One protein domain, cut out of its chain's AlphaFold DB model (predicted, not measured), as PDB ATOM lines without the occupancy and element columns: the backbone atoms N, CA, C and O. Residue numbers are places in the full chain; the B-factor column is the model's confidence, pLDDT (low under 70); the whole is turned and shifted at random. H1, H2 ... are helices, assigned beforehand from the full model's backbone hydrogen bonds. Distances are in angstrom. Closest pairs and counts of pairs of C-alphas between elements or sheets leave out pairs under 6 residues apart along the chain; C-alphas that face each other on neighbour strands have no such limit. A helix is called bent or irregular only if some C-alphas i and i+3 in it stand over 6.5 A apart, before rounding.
ATOM      1  N   GLU A  16      28.565 -19.407  24.125       67.69
ATOM      2  CA  GLU A  16      29.714 -20.294  23.866       67.69
ATOM      3  C   GLU A  16      31.074 -19.699  24.282       67.69
ATOM      4  O   GLU A  16      31.924 -20.433  24.805       67.69
ATOM      5  N   ASP A  17      31.263 -18.384  24.128       77.50
ATOM      6  CA  ASP A  17      32.495 -17.676  24.507       77.50
ATOM      7  C   ASP A  17      32.668 -17.609  26.034       77.50
ATOM      8  O   ASP A  17      33.785 -17.447  26.525       77.50
ATOM      9  N   LEU A  18      31.579 -17.752  26.801       82.94
ATOM     10  CA  LEU A  18      31.594 -17.773  28.267       82.94
ATOM     11  C   LEU A  18      31.548 -19.196  28.838       82.94
ATOM     12  O   LEU A  18      32.126 -19.449  29.898       82.94
ATOM     13  N   ILE A  19      30.909 -20.132  28.132       88.94
ATOM     14  CA  ILE A  19      30.794 -21.538  28.539       88.94
ATOM     15  C   ILE A  19      32.142 -22.255  28.431       88.94
ATOM     16  O   ILE A  19      32.514 -22.980  29.354       88.94
ATOM     17  N   THR A  20      32.899 -22.045  27.348       88.50
ATOM     18  CA  THR A  20      34.182 -22.746  27.146       88.50
ATOM     19  C   THR A  20      35.189 -22.435  28.264       88.50
ATOM     20  O   THR A  20      35.665 -23.375  28.905       88.50
ATOM     21  N   PRO A  21      35.440 -21.158  28.626       90.69
ATOM     22  CA  PRO A  21      36.319 -20.836  29.751       90.69
ATOM     23  C   PRO A  21      35.818 -21.374  31.098       90.69
ATOM     24  O   PRO A  21      36.621 -21.760  31.948       90.69
ATOM     25  N   PHE A  22      34.497 -21.412  31.310       90.88
ATOM     26  CA  PHE A  22      33.918 -22.006  32.516       90.88
ATOM     27  C   PHE A  22      34.240 -23.498  32.607       90.88
ATOM     28  O   PHE A  22      34.694 -23.966  33.654       90.88
ATOM     29  N   LEU A  23      34.044 -24.239  31.515       91.25
ATOM     30  CA  LEU A  23      34.339 -25.667  31.453       91.25
ATOM     31  C   LEU A  23      35.826 -25.944  31.671       91.25
ATOM     32  O   LEU A  23      36.156 -26.796  32.501       91.25
ATOM     33  N   ASP A  24      36.716 -25.200  31.019       91.62
ATOM     34  CA  ASP A  24      38.166 -25.367  31.179       91.62
ATOM     35  C   ASP A  24      38.608 -25.183  32.636       91.62
ATOM     36  O   ASP A  24      39.460 -25.919  33.139       91.62
ATOM     37  N   TYR A  25      37.997 -24.232  33.345       92.12
ATOM     38  CA  TYR A  25      38.363 -23.919  34.722       92.12
ATOM     39  C   TYR A  25      37.685 -24.829  35.762       92.12
ATOM     40  O   TYR A  25      38.285 -25.167  36.785       92.12
ATOM     41  N   HIS A  26      36.431 -25.233  35.536       91.88
ATOM     42  CA  HIS A  26      35.613 -25.887  36.562       91.88
ATOM     43  C   HIS A  26      35.386 -27.388  36.357       91.88
ATOM     44  O   HIS A  26      35.015 -28.045  37.330       91.88
ATOM     45  N   THR A  27      35.636 -27.964  35.175       91.56
ATOM     46  CA  THR A  27      35.299 -29.379  34.880       91.56
ATOM     47  C   THR A  27      35.861 -30.353  35.913       91.56
ATOM     48  O   THR A  27      35.135 -31.208  36.415       91.56
ATOM     49  N   TYR A  28      37.129 -30.196  36.300       91.81
ATOM     50  CA  TYR A  28      37.743 -31.041  37.326       91.81
ATOM     51  C   TYR A  28      37.000 -30.942  38.668       91.81
ATOM     52  O   TYR A  28      36.658 -31.957  39.269       91.81
ATOM     53  N   ASN A  29      36.683 -29.725  39.109       92.00
ATOM     54  CA  ASN A  29      35.969 -29.492  40.365       92.00
ATOM     55  C   ASN A  29      34.536 -30.045  40.324       92.00
ATOM     56  O   ASN A  29      34.058 -30.558  41.332       92.00
ATOM     57  N   ILE A  30      33.870 -29.985  39.167       93.56
ATOM     58  CA  ILE A  30      32.530 -30.558  38.970       93.56
ATOM     59  C   ILE A  30      32.578 -32.089  39.057       93.56
ATOM     60  O   ILE A  30      31.711 -32.693  39.687       93.56
ATOM     61  N   ILE A  31      33.607 -32.726  38.491       92.25
ATOM     62  CA  ILE A  31      33.811 -34.177  38.618       92.25
ATOM     63  C   ILE A  31      34.046 -34.562  40.086       92.25
ATOM     64  O   ILE A  31      33.422 -35.498  40.577       92.25
ATOM     65  N   HIS A  32      34.882 -33.821  40.817       91.44
ATOM     66  CA  HIS A  32      35.083 -34.059  42.255       91.44
ATOM     67  C   HIS A  32      33.807 -33.861  43.069       91.44
ATOM     68  O   HIS A  32      33.531 -34.646  43.972       91.44
ATOM     69  N   LEU A  33      33.005 -32.853  42.729       92.62
ATOM     70  CA  LEU A  33      31.702 -32.618  43.343       92.62
ATOM     71  C   LEU A  33      30.743 -33.793  43.102       92.62
ATOM     72  O   LEU A  33      30.068 -34.228  44.031       92.62
ATOM     73  N   TYR A  34      30.704 -34.327  41.878       92.06
ATOM     74  CA  TYR A  34      29.928 -35.524  41.549       92.06
ATOM     75  C   TYR A  34      30.346 -36.723  42.411       92.06
ATOM     76  O   TYR A  34      29.489 -37.377  43.006       92.06
ATOM     77  N   GLU A  35      31.648 -36.988  42.514       89.00
ATOM     78  CA  GLU A  35      32.161 -38.099  43.320       89.00
ATOM     79  C   GLU A  35      31.901 -37.891  44.822       89.00
ATOM     80  O   GLU A  35      31.536 -38.841  45.509       89.00
ATOM     81  N   ASP A  36      32.016 -36.665  45.349       88.56
ATOM     82  CA  ASP A  36      31.689 -36.366  46.755       88.56
ATOM     83  C   ASP A  36      30.202 -36.605  47.048       88.56
ATOM     84  O   ASP A  36      29.861 -37.254  48.037       88.56
ATOM     85  N   LEU A  37      29.307 -36.164  46.157       88.75
ATOM     86  CA  LEU A  37      27.877 -36.463  46.268       88.75
ATOM     87  C   LEU A  37      27.641 -37.979  46.250       88.75
ATOM     88  O   LEU A  37      26.998 -38.515  47.150       88.75
ATOM     89  N   LYS A  38      28.213 -38.697  45.281       84.50
ATOM     90  CA  LYS A  38      28.034 -40.149  45.155       84.50
ATOM     91  C   LYS A  38      28.540 -40.911  46.382       84.50
ATOM     92  O   LYS A  38      27.843 -41.795  46.867       84.50
ATOM     93  N   ASN A  39      29.704 -40.536  46.914       83.81
ATOM     94  CA  ASN A  39      30.313 -41.171  48.085       83.81
ATOM     95  C   ASN A  39      29.539 -40.898  49.384       83.81
ATOM     96  O   ASN A  39      29.447 -41.760  50.263       83.81
ATOM     97  N   ARG A  40      28.955 -39.706  49.535       82.69
ATOM     98  CA  ARG A  40      28.131 -39.376  50.711       82.69
ATOM     99  C   ARG A  40      26.810 -40.130  50.732       82.69
ATOM    100  O   ARG A  40      26.304 -40.425  51.809       82.69
ATOM    101  N   PHE A  41      26.291 -40.471  49.558       78.56
ATOM    102  CA  PHE A  41      24.990 -41.108  49.396       78.56
ATOM    103  C   PHE A  41      25.114 -42.540  48.835       78.56
ATOM    104  O   PHE A  41      24.184 -43.067  48.255       78.56
ATOM    105  N   THR A  42      26.250 -43.224  49.003       61.19
ATOM    106  CA  THR A  42      26.519 -44.517  48.329       61.19
ATOM    107  C   THR A  42      25.567 -45.668  48.705       61.19
ATOM    108  O   THR A  42      25.494 -46.666  47.989       61.19
ATOM    109  N   TYR A  43      24.815 -45.555  49.804       56.69
ATOM    110  CA  TYR A  43      23.851 -46.571  50.235       56.69
ATOM    111  C   TYR A  43      22.462 -46.308  49.642       56.69
ATOM    112  O   TYR A  43      21.523 -45.948  50.342       56.69
ATOM    113  N   ASN A  44      22.374 -46.518  48.328       55.09
ATOM    114  CA  ASN A  44      21.150 -46.672  47.539       55.09
ATOM    115  C   ASN A  44      20.067 -45.588  47.730       55.09
ATOM    116  O   ASN A  44      18.944 -45.908  48.127       55.09
ATOM    117  N   PRO A  45      20.342 -44.306  47.445       60.28
ATOM    118  CA  PRO A  45      19.328 -43.289  47.575       60.28
ATOM    119  C   PRO A  45      18.521 -43.257  46.289       60.28
ATOM    120  O   PRO A  45      19.046 -43.036  45.198       60.28
ATOM    121  N   PHE A  46      17.210 -43.361  46.443       66.94
ATOM    122  CA  PHE A  46      16.258 -42.894  45.442       66.94
ATOM    123  C   PHE A  46      16.605 -41.485  44.942       66.94
ATOM    124  O   PHE A  46      16.433 -41.186  43.765       66.94
ATOM    125  N   PHE A  47      17.170 -40.655  45.822       69.38
ATOM    126  CA  PHE A  47      17.746 -39.343  45.567       69.38
ATOM    127  C   PHE A  47      19.045 -39.397  44.731       69.38
ATOM    128  O   PHE A  47      20.058 -39.925  45.176       69.38
ATOM    129  N   LEU A  48      19.048 -38.801  43.528       78.62
ATOM    130  CA  LEU A  48      20.203 -38.774  42.599       78.62
ATOM    131  C   LEU A  48      20.649 -40.148  42.052       78.62
ATOM    132  O   LEU A  48      21.731 -40.240  41.468       78.62
ATOM    133  N   ALA A  49      19.820 -41.192  42.156       78.75
ATOM    134  CA  ALA A  49      20.115 -42.534  41.635       78.75
ATOM    135  C   ALA A  49      20.569 -42.543  40.161       78.75
ATOM    136  O   ALA A  49      21.436 -43.324  39.768       78.75
ATOM    137  N   ASN A  50      20.005 -41.645  39.349       82.50
ATOM    138  CA  ASN A  50      20.270 -41.542  37.915       82.50
ATOM    139  C   ASN A  50      21.279 -40.437  37.559       82.50
ATOM    140  O   ASN A  50      21.425 -40.111  36.378       82.50
ATOM    141  N   LEU A  51      21.953 -39.837  38.547       87.12
ATOM    142  CA  LEU A  51      22.883 -38.736  38.318       87.12
ATOM    143  C   LEU A  51      24.142 -39.209  37.577       87.12
ATOM    144  O   LEU A  51      24.879 -40.089  38.035       87.12
ATOM    145  N   LYS A  52      24.430 -38.555  36.454       87.12
ATOM    146  CA  LYS A  52      25.700 -38.653  35.727       87.12
ATOM    147  C   LYS A  52      26.551 -37.418  35.993       87.12
ATOM    148  O   LYS A  52      26.026 -36.343  36.266       87.12
ATOM    149  N   SER A  53      27.867 -37.543  35.840       81.25
ATOM    150  CA  SER A  53      28.783 -36.401  35.972       81.25
ATOM    151  C   SER A  53      28.431 -35.254  35.015       81.25
ATOM    152  O   SER A  53      28.479 -34.092  35.407       81.25
ATOM    153  N   THR A  54      27.988 -35.573  33.795       89.12
ATOM    154  CA  THR A  54      27.554 -34.586  32.792       89.12
ATOM    155  C   THR A  54      26.309 -33.809  33.212       89.12
ATOM    156  O   THR A  54      26.171 -32.650  32.846       89.12
ATOM    157  N   ASP A  55      25.426 -34.401  34.021       91.94
ATOM    158  CA  ASP A  55      24.179 -33.750  34.424       91.94
ATOM    159  C   ASP A  55      24.419 -32.524  35.313       91.94
ATOM    160  O   ASP A  55      23.664 -31.558  35.235       91.94
ATOM    161  N   LEU A  56      25.456 -32.558  36.162       92.62
ATOM    162  CA  LEU A  56      25.843 -31.402  36.977       92.62
ATOM    163  C   LEU A  56      26.437 -30.294  36.112       92.62
ATOM    164  O   LEU A  56      26.108 -29.128  36.309       92.62
ATOM    165  N   THR A  57      27.276 -30.657  35.140       93.31
ATOM    166  CA  THR A  57      27.840 -29.697  34.190       93.31
ATOM    167  C   THR A  57      26.734 -28.990  33.411       93.31
ATOM    168  O   THR A  57      26.693 -27.760  33.405       93.31
ATOM    169  N   ASP A  58      25.801 -29.750  32.834       92.06
ATOM    170  CA  ASP A  58      24.662 -29.198  32.096       92.06
ATOM    171  C   ASP A  58      23.805 -28.305  33.000       92.06
ATOM    172  O   ASP A  58      23.438 -27.192  32.626       92.06
ATOM    173  N   PHE A  59      23.529 -28.755  34.227       93.31
ATOM    174  CA  PHE A  59      22.774 -27.977  35.204       93.31
ATOM    175  C   PHE A  59      23.439 -26.636  35.528       93.31
ATOM    176  O   PHE A  59      22.756 -25.612  35.540       93.31
ATOM    177  N   PHE A  60      24.756 -26.612  35.747       93.69
ATOM    178  CA  PHE A  60      25.485 -25.372  36.023       93.69
ATOM    179  C   PHE A  60      25.525 -24.444  34.818       93.69
ATOM    180  O   PHE A  60      25.290 -23.250  34.986       93.69
ATOM    181  N   ILE A  61      25.744 -24.972  33.612       92.19
ATOM    182  CA  ILE A  61      25.686 -24.164  32.390       92.19
ATOM    183  C   ILE A  61      24.305 -23.517  32.258       92.19
ATOM    184  O   ILE A  61      24.198 -22.307  32.064       92.19
ATOM    185  N   HIS A  62      23.236 -24.295  32.429       90.62
ATOM    186  CA  HIS A  62      21.879 -23.771  32.318       90.62
ATOM    187  C   HIS A  62      21.541 -22.735  33.392       90.62
ATOM    188  O   HIS A  62      20.908 -21.723  33.087       90.62
ATOM    189  N   LEU A  63      21.974 -22.960  34.633       91.06
ATOM    190  CA  LEU A  63      21.798 -22.013  35.735       91.06
ATOM    191  C   LEU A  63      22.513 -20.687  35.493       91.06
ATOM    192  O   LEU A  63      21.934 -19.631  35.743       91.06
ATOM    193  N   LEU A  64      23.771 -20.751  35.059       90.38
ATOM    194  CA  LEU A  64      24.652 -19.590  34.978       90.38
ATOM    195  C   LEU A  64      24.445 -18.785  33.693       90.38
ATOM    196  O   LEU A  64      24.591 -17.565  33.728       90.38
ATOM    197  N   TYR A  65      24.088 -19.448  32.589       88.62
ATOM    198  CA  TYR A  65      24.081 -18.829  31.260       88.62
ATOM    199  C   TYR A  65      22.710 -18.834  30.569       88.62
ATOM    200  O   TYR A  65      22.478 -17.997  29.707       88.62
ATOM    201  N   TYR A  66      21.756 -19.691  30.963       83.31
ATOM    202  CA  TYR A  66      20.496 -19.865  30.212       83.31
ATOM    203  C   TYR A  66      19.200 -19.565  30.977       83.31
ATOM    204  O   TYR A  66      18.157 -20.127  30.644       83.31
ATOM    205  N   ASN A  67      19.216 -18.651  31.960       72.81
ATOM    206  CA  ASN A  67      18.020 -18.228  32.713       72.81
ATOM    207  C   ASN A  67      17.112 -19.414  33.091       72.81
ATOM    208  O   ASN A  67      15.928 -19.473  32.743       72.81
ATOM    209  N   TYR A  68      17.696 -20.396  33.781       75.00
ATOM    210  CA  TYR A  68      16.992 -21.603  34.191       75.00
ATOM    211  C   TYR A  68      15.820 -21.264  35.119       75.00
ATOM    212  O   TYR A  68      16.009 -20.859  36.264       75.00
ATOM    213  N   ASN A  69      14.596 -21.451  34.626       68.00
ATOM    214  CA  ASN A  69      13.382 -21.280  35.412       68.00
ATOM    215  C   ASN A  69      12.504 -22.530  35.270       68.00
ATOM    216  O   ASN A  69      11.754 -22.657  34.292       68.00
ATOM    217  N   PRO A  70      12.614 -23.502  36.190       66.81
ATOM    218  CA  PRO A  70      11.818 -24.709  36.097       66.81
ATOM    219  C   PRO A  70      10.340 -24.349  36.293       66.81
ATOM    220  O   PRO A  70       9.943 -23.831  37.333       66.81
ATOM    221  N   LYS A  71       9.492 -24.647  35.302       62.91
ATOM    222  CA  LYS A  71       8.032 -24.614  35.484       62.91
ATOM    223  C   LYS A  71       7.651 -25.783  36.396       62.91
ATOM    224  O   LYS A  71       7.658 -26.939  35.973       62.91
ATOM    225  N   GLN A  72       7.398 -25.483  37.666       63.91
ATOM    226  CA  GLN A  72       7.213 -26.478  38.722       63.91
ATOM    227  C   GLN A  72       5.753 -26.932  38.831       63.91
ATOM    228  O   GLN A  72       4.838 -26.113  38.853       63.91
ATOM    229  N   ASN A  73       5.542 -28.243  38.977       64.44
ATOM    230  CA  ASN A  73       4.301 -28.778  39.531       64.44
ATOM    231  C   ASN A  73       4.521 -28.990  41.039       64.44
ATOM    232  O   ASN A  73       5.247 -29.895  41.448       64.44
ATOM    233  N   LEU A  74       3.973 -28.084  41.850       66.19
ATOM    234  CA  LEU A  74       4.369 -27.878  43.250       66.19
ATOM    235  C   LEU A  74       3.997 -29.040  44.189       66.19
ATOM    236  O   LEU A  74       4.634 -29.210  45.227       66.19
ATOM    237  N   SER A  75       2.985 -29.847  43.854       68.75
ATOM    238  CA  SER A  75       2.470 -30.897  44.746       68.75
ATOM    239  C   SER A  75       3.446 -32.064  44.929       68.75
ATOM    240  O   SER A  75       3.733 -32.448  46.061       68.75
ATOM    241  N   HIS A  76       4.005 -32.593  43.838       69.50
ATOM    242  CA  HIS A  76       4.949 -33.720  43.880       69.50
ATOM    243  C   HIS A  76       6.302 -33.318  44.470       69.50
ATOM    244  O   HIS A  76       6.912 -34.087  45.209       69.50
ATOM    245  N   LEU A  77       6.734 -32.081  44.202       79.25
ATOM    246  CA  LEU A  77       7.936 -31.520  44.812       79.25
ATOM    247  C   LEU A  77       7.800 -31.415  46.325       79.25
ATOM    248  O   LEU A  77       8.764 -31.672  47.029       79.25
ATOM    249  N   LYS A  78       6.612 -31.078  46.840       82.75
ATOM    250  CA  LYS A  78       6.404 -30.963  48.285       82.75
ATOM    251  C   LYS A  78       6.609 -32.296  49.005       82.75
ATOM    252  O   LYS A  78       7.278 -32.309  50.028       82.75
ATOM    253  N   PHE A  79       6.053 -33.389  48.479       82.69
ATOM    254  CA  PHE A  79       6.246 -34.716  49.073       82.69
ATOM    255  C   PHE A  79       7.715 -35.148  48.998       82.69
ATOM    256  O   PHE A  79       8.299 -35.506  50.013       82.69
ATOM    257  N   PHE A  80       8.337 -35.009  47.822       86.12
ATOM    258  CA  PHE A  80       9.754 -35.321  47.628       86.12
ATOM    259  C   PHE A  80      10.673 -34.524  48.569       86.12
ATOM    260  O   PHE A  80      11.590 -35.085  49.156       86.12
ATOM    261  N   SER A  81      10.405 -33.226  48.748       87.56
ATOM    262  CA  SER A  81      11.172 -32.365  49.653       87.56
ATOM    263  C   SER A  81      11.090 -32.793  51.113       87.56
ATOM    264  O   SER A  81      12.041 -32.557  51.845       87.56
ATOM    265  N   ILE A  82       9.956 -33.359  51.539       88.31
ATOM    266  CA  ILE A  82       9.760 -33.841  52.911       88.31
ATOM    267  C   ILE A  82      10.476 -35.178  53.098       88.31
ATOM    268  O   ILE A  82      11.206 -35.342  54.068       88.31
ATOM    269  N   GLU A  83      10.296 -36.111  52.162       85.62
ATOM    270  CA  GLU A  83      10.867 -37.459  52.261       85.62
ATOM    271  C   GLU A  83      12.402 -37.440  52.271       85.62
ATOM    272  O   GLU A  83      13.028 -38.160  53.040       85.62
ATOM    273  N   TYR A  84      13.012 -36.572  51.456       87.31
ATOM    274  CA  TYR A  84      14.468 -36.478  51.298       87.31
ATOM    275  C   TYR A  84      15.053 -35.193  51.895       87.31
ATOM    276  O   TYR A  84      16.074 -34.702  51.411       87.31
ATOM    277  N   GLU A  85      14.403 -34.590  52.898       90.00
ATOM    278  CA  GLU A  85      14.784 -33.275  53.439       90.00
ATOM    279  C   GLU A  85      16.264 -33.215  53.853       90.00
ATOM    280  O   GLU A  85      16.974 -32.258  53.529       90.00
ATOM    281  N   ASN A  86      16.752 -34.256  54.532       88.56
ATOM    282  CA  ASN A  86      18.123 -34.305  55.035       88.56
ATOM    283  C   ASN A  86      19.140 -34.384  53.890       88.56
ATOM    284  O   ASN A  86      20.095 -33.604  53.844       88.56
ATOM    285  N   GLU A  87      18.931 -35.298  52.946       89.31
ATOM    286  CA  GLU A  87      19.789 -35.498  51.779       89.31
ATOM    287  C   GLU A  87      19.782 -34.269  50.866       89.31
ATOM    288  O   GLU A  87      20.837 -33.832  50.390       89.31
ATOM    289  N   LEU A  88      18.611 -33.659  50.670       92.06
ATOM    290  CA  LEU A  88      18.453 -32.405  49.942       92.06
ATOM    291  C   LEU A  88      19.222 -31.272  50.609       92.06
ATOM    292  O   LEU A  88      19.958 -30.565  49.927       92.06
ATOM    293  N   CYS A  89      19.114 -31.113  51.928       92.56
ATOM    294  CA  CYS A  89      19.827 -30.068  52.658       92.56
ATOM    295  C   CYS A  89      21.350 -30.252  52.572       92.56
ATOM    296  O   CYS A  89      22.085 -29.304  52.277       92.56
ATOM    297  N   ILE A  90      21.843 -31.480  52.764       91.19
ATOM    298  CA  ILE A  90      23.275 -31.794  52.663       91.19
ATOM    299  C   ILE A  90      23.779 -31.513  51.246       91.19
ATOM    300  O   ILE A  90      24.727 -30.746  51.072       91.19
ATOM    301  N   SER A  91      23.140 -32.095  50.232       93.19
ATOM    302  CA  SER A  91      23.553 -31.931  48.834       93.19
ATOM    303  C   SER A  91      23.448 -30.478  48.367       93.19
ATOM    304  O   SER A  91      24.374 -29.982  47.725       93.19
ATOM    305  N   PHE A  92      22.393 -29.761  48.765       95.12
ATOM    306  CA  PHE A  92      22.230 -28.337  48.488       95.12
ATOM    307  C   PHE A  92      23.404 -27.536  49.030       95.12
ATOM    308  O   PHE A  92      23.967 -26.718  48.311       95.12
ATOM    309  N   ASN A  93      23.809 -27.771  50.278       94.12
ATOM    310  CA  ASN A  93      24.915 -27.031  50.878       94.12
ATOM    311  C   ASN A  93      26.230 -27.267  50.132       94.12
ATOM    312  O   ASN A  93      26.975 -26.317  49.896       94.12
ATOM    313  N   ILE A  94      26.500 -28.507  49.718       93.06
ATOM    314  CA  ILE A  94      27.700 -28.848  48.944       93.06
ATOM    315  C   ILE A  94      27.677 -28.112  47.594       93.06
ATOM    316  O   ILE A  94      28.626 -27.402  47.253       93.06
ATOM    317  N   VAL A  95      26.573 -28.211  46.851       95.31
ATOM    318  CA  VAL A  95      26.446 -27.623  45.508       95.31
ATOM    319  C   VAL A  95      26.399 -26.095  45.551       95.31
ATOM    320  O   VAL A  95      27.056 -25.428  44.756       95.31
ATOM    321  N   ASN A  96      25.678 -25.515  46.507       96.00
ATOM    322  CA  ASN A  96      25.611 -24.070  46.697       96.00
ATOM    323  C   ASN A  96      26.978 -23.494  47.095       96.00
ATOM    324  O   ASN A  96      27.341 -22.410  46.649       96.00
ATOM    325  N   ASN A  97      27.779 -24.217  47.886       94.75
ATOM    326  CA  ASN A  97      29.144 -23.787  48.196       94.75
ATOM    327  C   ASN A  97      30.038 -23.759  46.952       94.75
ATOM    328  O   ASN A  97      30.805 -22.809  46.793       94.75
ATOM    329  N   PHE A  98      29.904 -24.734  46.049       94.38
ATOM    330  CA  PHE A  98      30.565 -24.678  44.745       94.38
ATOM    331  C   PHE A  98      30.083 -23.468  43.927       94.38
ATOM    332  O   PHE A  98      30.904 -22.664  43.489       94.38
ATOM    333  N   LEU A  99      28.770 -23.262  43.788       93.81
ATOM    334  CA  LEU A  99      28.207 -22.163  42.988       93.81
ATOM    335  C   LEU A  99      28.550 -20.766  43.521       93.81
ATOM    336  O   LEU A  99      28.715 -19.832  42.734       93.81
ATOM    337  N   LYS A 100      28.768 -20.616  44.830       94.06
ATOM    338  CA  LYS A 100      29.290 -19.367  45.405       94.06
ATOM    339  C   LYS A 100      30.678 -19.010  44.876       94.06
ATOM    340  O   LYS A 100      30.974 -17.823  44.750       94.06
ATOM    341  N   THR A 101      31.509 -19.990  44.505       91.25
ATOM    342  CA  THR A 101      32.794 -19.718  43.823       91.25
ATOM    343  C   THR A 101      32.582 -19.098  42.439       91.25
ATOM    344  O   THR A 101      33.379 -18.271  42.005       91.25
ATOM    345  N   CYS A 102      31.448 -19.403  41.805       89.88
ATOM    346  CA  CYS A 102      30.974 -18.808  40.556       89.88
ATOM    347  C   CYS A 102      30.135 -17.533  40.780       89.88
ATOM    348  O   CYS A 102      29.530 -17.027  39.841       89.88
ATOM    349  N   LYS A 103      30.083 -17.001  42.014       90.44
ATOM    350  CA  LYS A 103      29.263 -15.842  42.421       90.44
ATOM    351  C   LYS A 103      27.754 -16.038  42.203       90.44
ATOM    352  O   LYS A 103      27.026 -15.061  42.042       90.44
ATOM    353  N   TYR A 104      27.284 -17.283  42.243       91.44
ATOM    354  CA  TYR A 104      25.872 -17.629  42.118       91.44
ATOM    355  C   TYR A 104      25.329 -18.192  43.436       91.44
ATOM    356  O   TYR A 104      25.988 -18.994  44.095       91.44
ATOM    357  N   ASN A 105      24.115 -17.785  43.813       92.69
ATOM    358  CA  ASN A 105      23.406 -18.328  44.971       92.69
ATOM    359  C   ASN A 105      22.289 -19.245  44.485       92.69
ATOM    360  O   ASN A 105      21.345 -18.786  43.845       92.69
ATOM    361  N   LEU A 106      22.399 -20.532  44.801       93.44
ATOM    362  CA  LEU A 106      21.419 -21.524  44.388       93.44
ATOM    363  C   LEU A 106      20.118 -21.364  45.173       93.44
ATOM    364  O   LEU A 106      20.127 -21.344  46.404       93.44
ATOM    365  N   ASP A 107      18.998 -21.299  44.458       91.50
ATOM    366  CA  ASP A 107      17.677 -21.446  45.056       91.50
ATOM    367  C   ASP A 107      17.418 -22.916  45.420       91.50
ATOM    368  O   ASP A 107      17.662 -23.829  44.625       91.50
ATOM    369  N   TYR A 108      16.901 -23.147  46.627       91.25
ATOM    370  CA  TYR A 108      16.676 -24.497  47.140       91.25
ATOM    371  C   TYR A 108      15.663 -25.269  46.293       91.25
ATOM    372  O   TYR A 108      15.911 -26.418  45.948       91.25
ATOM    373  N   ASN A 109      14.559 -24.639  45.875       89.62
ATOM    374  CA  ASN A 109      13.538 -25.320  45.070       89.62
ATOM    375  C   ASN A 109      14.074 -25.723  43.694       89.62
ATOM    376  O   ASN A 109      13.715 -26.773  43.159       89.62
ATOM    377  N   THR A 110      14.956 -24.903  43.132       90.62
ATOM    378  CA  THR A 110      15.651 -25.178  41.876       90.62
ATOM    379  C   THR A 110      16.544 -26.411  41.996       90.62
ATOM    380  O   THR A 110      16.502 -27.281  41.123       90.62
ATOM    381  N   TRP A 111      17.286 -26.531  43.103       93.25
ATOM    382  CA  TRP A 111      18.062 -27.734  43.410       93.25
ATOM    383  C   TRP A 111      17.171 -28.958  43.618       93.25
ATOM    384  O   TRP A 111      17.365 -29.979  42.964       93.25
ATOM    385  N   THR A 112      16.136 -28.838  44.449       91.12
ATOM    386  CA  THR A 112      15.185 -29.923  44.714       91.12
ATOM    387  C   THR A 112      14.556 -30.443  43.428       91.12
ATOM    388  O   THR A 112      14.448 -31.652  43.232       91.12
ATOM    389  N   TYR A 113      14.187 -29.548  42.509       89.94
ATOM    390  CA  TYR A 113      13.645 -29.938  41.214       89.94
ATOM    391  C   TYR A 113      14.653 -30.710  40.361       89.94
ATOM    392  O   TYR A 113      14.291 -31.719  39.751       89.94
ATOM    393  N   PHE A 114      15.909 -30.261  40.324       91.31
ATOM    394  CA  PHE A 114      16.971 -30.994  39.640       91.31
ATOM    395  C   PHE A 114      17.132 -32.400  40.229       91.31
ATOM    396  O   PHE A 114      17.101 -33.381  39.488       91.31
ATOM    397  N   CYS A 115      17.206 -32.513  41.554       91.06
ATOM    398  CA  CYS A 115      17.316 -33.799  42.227       91.06
ATOM    399  C   CYS A 115      16.130 -34.711  41.930       91.06
ATOM    400  O   CYS A 115      16.344 -35.845  41.528       91.06
ATOM    401  N   TYR A 116      14.899 -34.201  42.022       88.44
ATOM    402  CA  TYR A 116      13.685 -34.942  41.673       88.44
ATOM    403  C   TYR A 116      13.759 -35.536  40.260       88.44
ATOM    404  O   TYR A 116      13.381 -36.683  40.041       88.44
ATOM    405  N   LYS A 117      14.292 -34.783  39.288       87.44
ATOM    406  CA  LYS A 117      14.481 -35.255  37.906       87.44
ATOM    407  C   LYS A 117      15.564 -36.321  37.751       87.44
ATOM    408  O   LYS A 117      15.551 -37.035  36.750       87.44
ATOM    409  N   LYS A 118      16.504 -36.401  38.690       89.19
ATOM    410  CA  LYS A 118      17.607 -37.374  38.708       89.19
ATOM    411  C   LYS A 118      17.383 -38.512  39.697       89.19
ATOM    412  O   LYS A 118      18.221 -39.406  39.794       89.19
ATOM    413  N   SER A 119      16.260 -38.500  40.395       87.06
ATOM    414  CA  SER A 119      15.841 -39.588  41.259       87.06
ATOM    415  C   SER A 119      15.229 -40.736  40.464       87.06
ATOM    416  O   SER A 119      14.739 -40.552  39.346       87.06
ATOM    417  N   ASP A 120      15.249 -41.930  41.044       79.12
ATOM    418  CA  ASP A 120      14.389 -43.019  40.591       79.12
ATOM    419  C   ASP A 120      12.984 -42.786  41.165       79.12
ATOM    420  O   ASP A 120      12.763 -42.875  42.367       79.12
ATOM    421  N   LEU A 121      12.025 -42.411  40.320       73.12
ATOM    422  CA  LEU A 121      10.656 -42.114  40.760       73.12
ATOM    423  C   LEU A 121       9.743 -43.345  40.711       73.12
ATOM    424  O   LEU A 121       8.550 -43.224  40.996       73.12
ATOM    425  N   THR A 122      10.272 -44.515  40.348       65.31
ATOM    426  CA  THR A 122       9.476 -45.730  40.131       65.31
ATOM    427  C   THR A 122       8.790 -46.204  41.423       65.31
ATOM    428  O   THR A 122       7.697 -46.758  41.351       65.31
ATOM    429  N   GLU A 123       9.339 -45.892  42.607       52.00
ATOM    430  CA  GLU A 123       8.687 -46.151  43.908       52.00
ATOM    431  C   GLU A 123       7.671 -45.080  44.346       52.00
ATOM    432  O   GLU A 123       6.651 -45.410  44.954       52.00
ATOM    433  N   LEU A 124       7.880 -43.806  43.998       55.88
ATOM    434  CA  LEU A 124       7.001 -42.699  44.412       55.88
ATOM    435  C   LEU A 124       5.579 -42.819  43.845       55.88
ATOM    436  O   LEU A 124       4.615 -42.377  44.469       55.88
ATOM    437  N   TYR A 125       5.423 -43.452  42.681       51.38
ATOM    438  CA  TYR A 125       4.110 -43.705  42.087       51.38
ATOM    439  C   TYR A 125       3.310 -44.800  42.806       51.38
ATOM    440  O   TYR A 125       2.087 -44.809  42.695       51.38
ATOM    441  N   VAL A 126       3.948 -45.693  43.568       50.84
ATOM    442  CA  VAL A 126       3.245 -46.792  44.257       50.84
ATOM    443  C   VAL A 126       2.572 -46.309  45.546       50.84
ATOM    444  O   VAL A 126       1.497 -46.792  45.887       50.84
ATOM    445  N   GLN A 127       3.144 -45.310  46.226       45.16
ATOM    446  CA  GLN A 127       2.612 -44.783  47.492       45.16
ATOM    447  C   GLN A 127       1.519 -43.711  47.328       45.16
ATOM    448  O   GLN A 127       0.811 -43.418  48.282       45.16
ATOM    449  N   ILE A 128       1.369 -43.115  46.139       50.41
ATOM    450  CA  ILE A 128       0.378 -42.046  45.885       50.41
ATOM    451  C   ILE A 128      -0.982 -42.611  45.423       50.41
ATOM    452  O   ILE A 128      -1.996 -41.920  45.500       50.41
ATOM    453  N   TYR A 129      -1.021 -43.860  44.950       45.50
ATOM    454  CA  TYR A 129      -2.230 -44.516  44.428       45.50
ATOM    455  C   TYR A 129      -2.774 -45.641  45.328       45.50
ATOM    456  O   TYR A 129      -3.634 -46.409  44.890       45.50
TER     457      TYR A 129
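AT A GLANCE: This is residues 16 to 129 of the 130 residues of an uncharacterized protein of viral metagenome (UniProt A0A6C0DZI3). The domain is a cluster of crossed helices: H5 lies nearest the middle with H3 and H4 packed on it, while the bent helix H1 makes a corner whose two arms H2 spans. H1a and the short H6 lie toward opposite ends. The printed part has 114 residues with six named helices, H1 to H6 in order, and no named strand: all helix. It is compact, with a radius of gyration of the C-alphas of 14.4 A, yet elongated, spanning 48 by 30 by 20 A.

HOW THE PARTS SIT: H1, residues 16 to 40, was assigned as one helix by its hydrogen bonds but is bent: C-alphas 25 and 28 are 7.6 A apart, and its arms H1a, residues 16 to 25, and H1b, residues 28 to 40, stand at a steep tilt of 62 degrees. H1b touches H2, residues 53 to 65, at a steep tilt of 58 degrees, opposite ways; the closest C-alphas, of Tyr 34 and Ser 53, are 5.8 A apart. H1a is close to H2 but not clearly touching, Ile 19 to Ile 61 being the closest C-alphas at 6.9 A. H1b only just touches H4, residues 85 to 101, with 3 pairs of C-alphas within 8 A, closest Leu 37 and Ser 91 at 6.8 A, at a shallow tilt of 16 degrees, opposite ways. H4 touches H5, residues 108 to 118, only just about perpendicular at 70.5 degrees; their closest C-alphas, of Phe 92 and Trp 111, are 6.6 A apart. H5 touches H3, residues 74 to 83, about perpendicular at 85 degrees, with the C-alphas of Ser 81 and Thr 112 closest at 6.8 A. H6, residues 124 to 128, touches no helix but is near H3. Every O i to N i+4 pair is within hydrogen-bond range in H1b, H3 and H5; the counts are 5 of 6 in H1a, 8 of 9 in H2, 12 of 13 in H4 and 0 of 1 in H6, where O i to N i+3 gives 0 of 2.

IN THESE COORDINATES: H1a begins at C-alpha 16, (29.714, -20.294, 23.866), and H6 ends at C-alpha 128, (0.378, -42.046, 45.885). From first to last C-alpha H4 measures 24.5 A, H2 18.8 A and H1b 18.5 A.

THE WHOLE: The C-alphas farthest apart, of Asp 17 and Tyr 129, are 48.2 A apart. The printed part has no cut; the link from H1 to H2 is long, 12 residues. The model's pLDDT is under 70 at residue 16 and residues 42 to 47, 69 to 76 and 122 to 129.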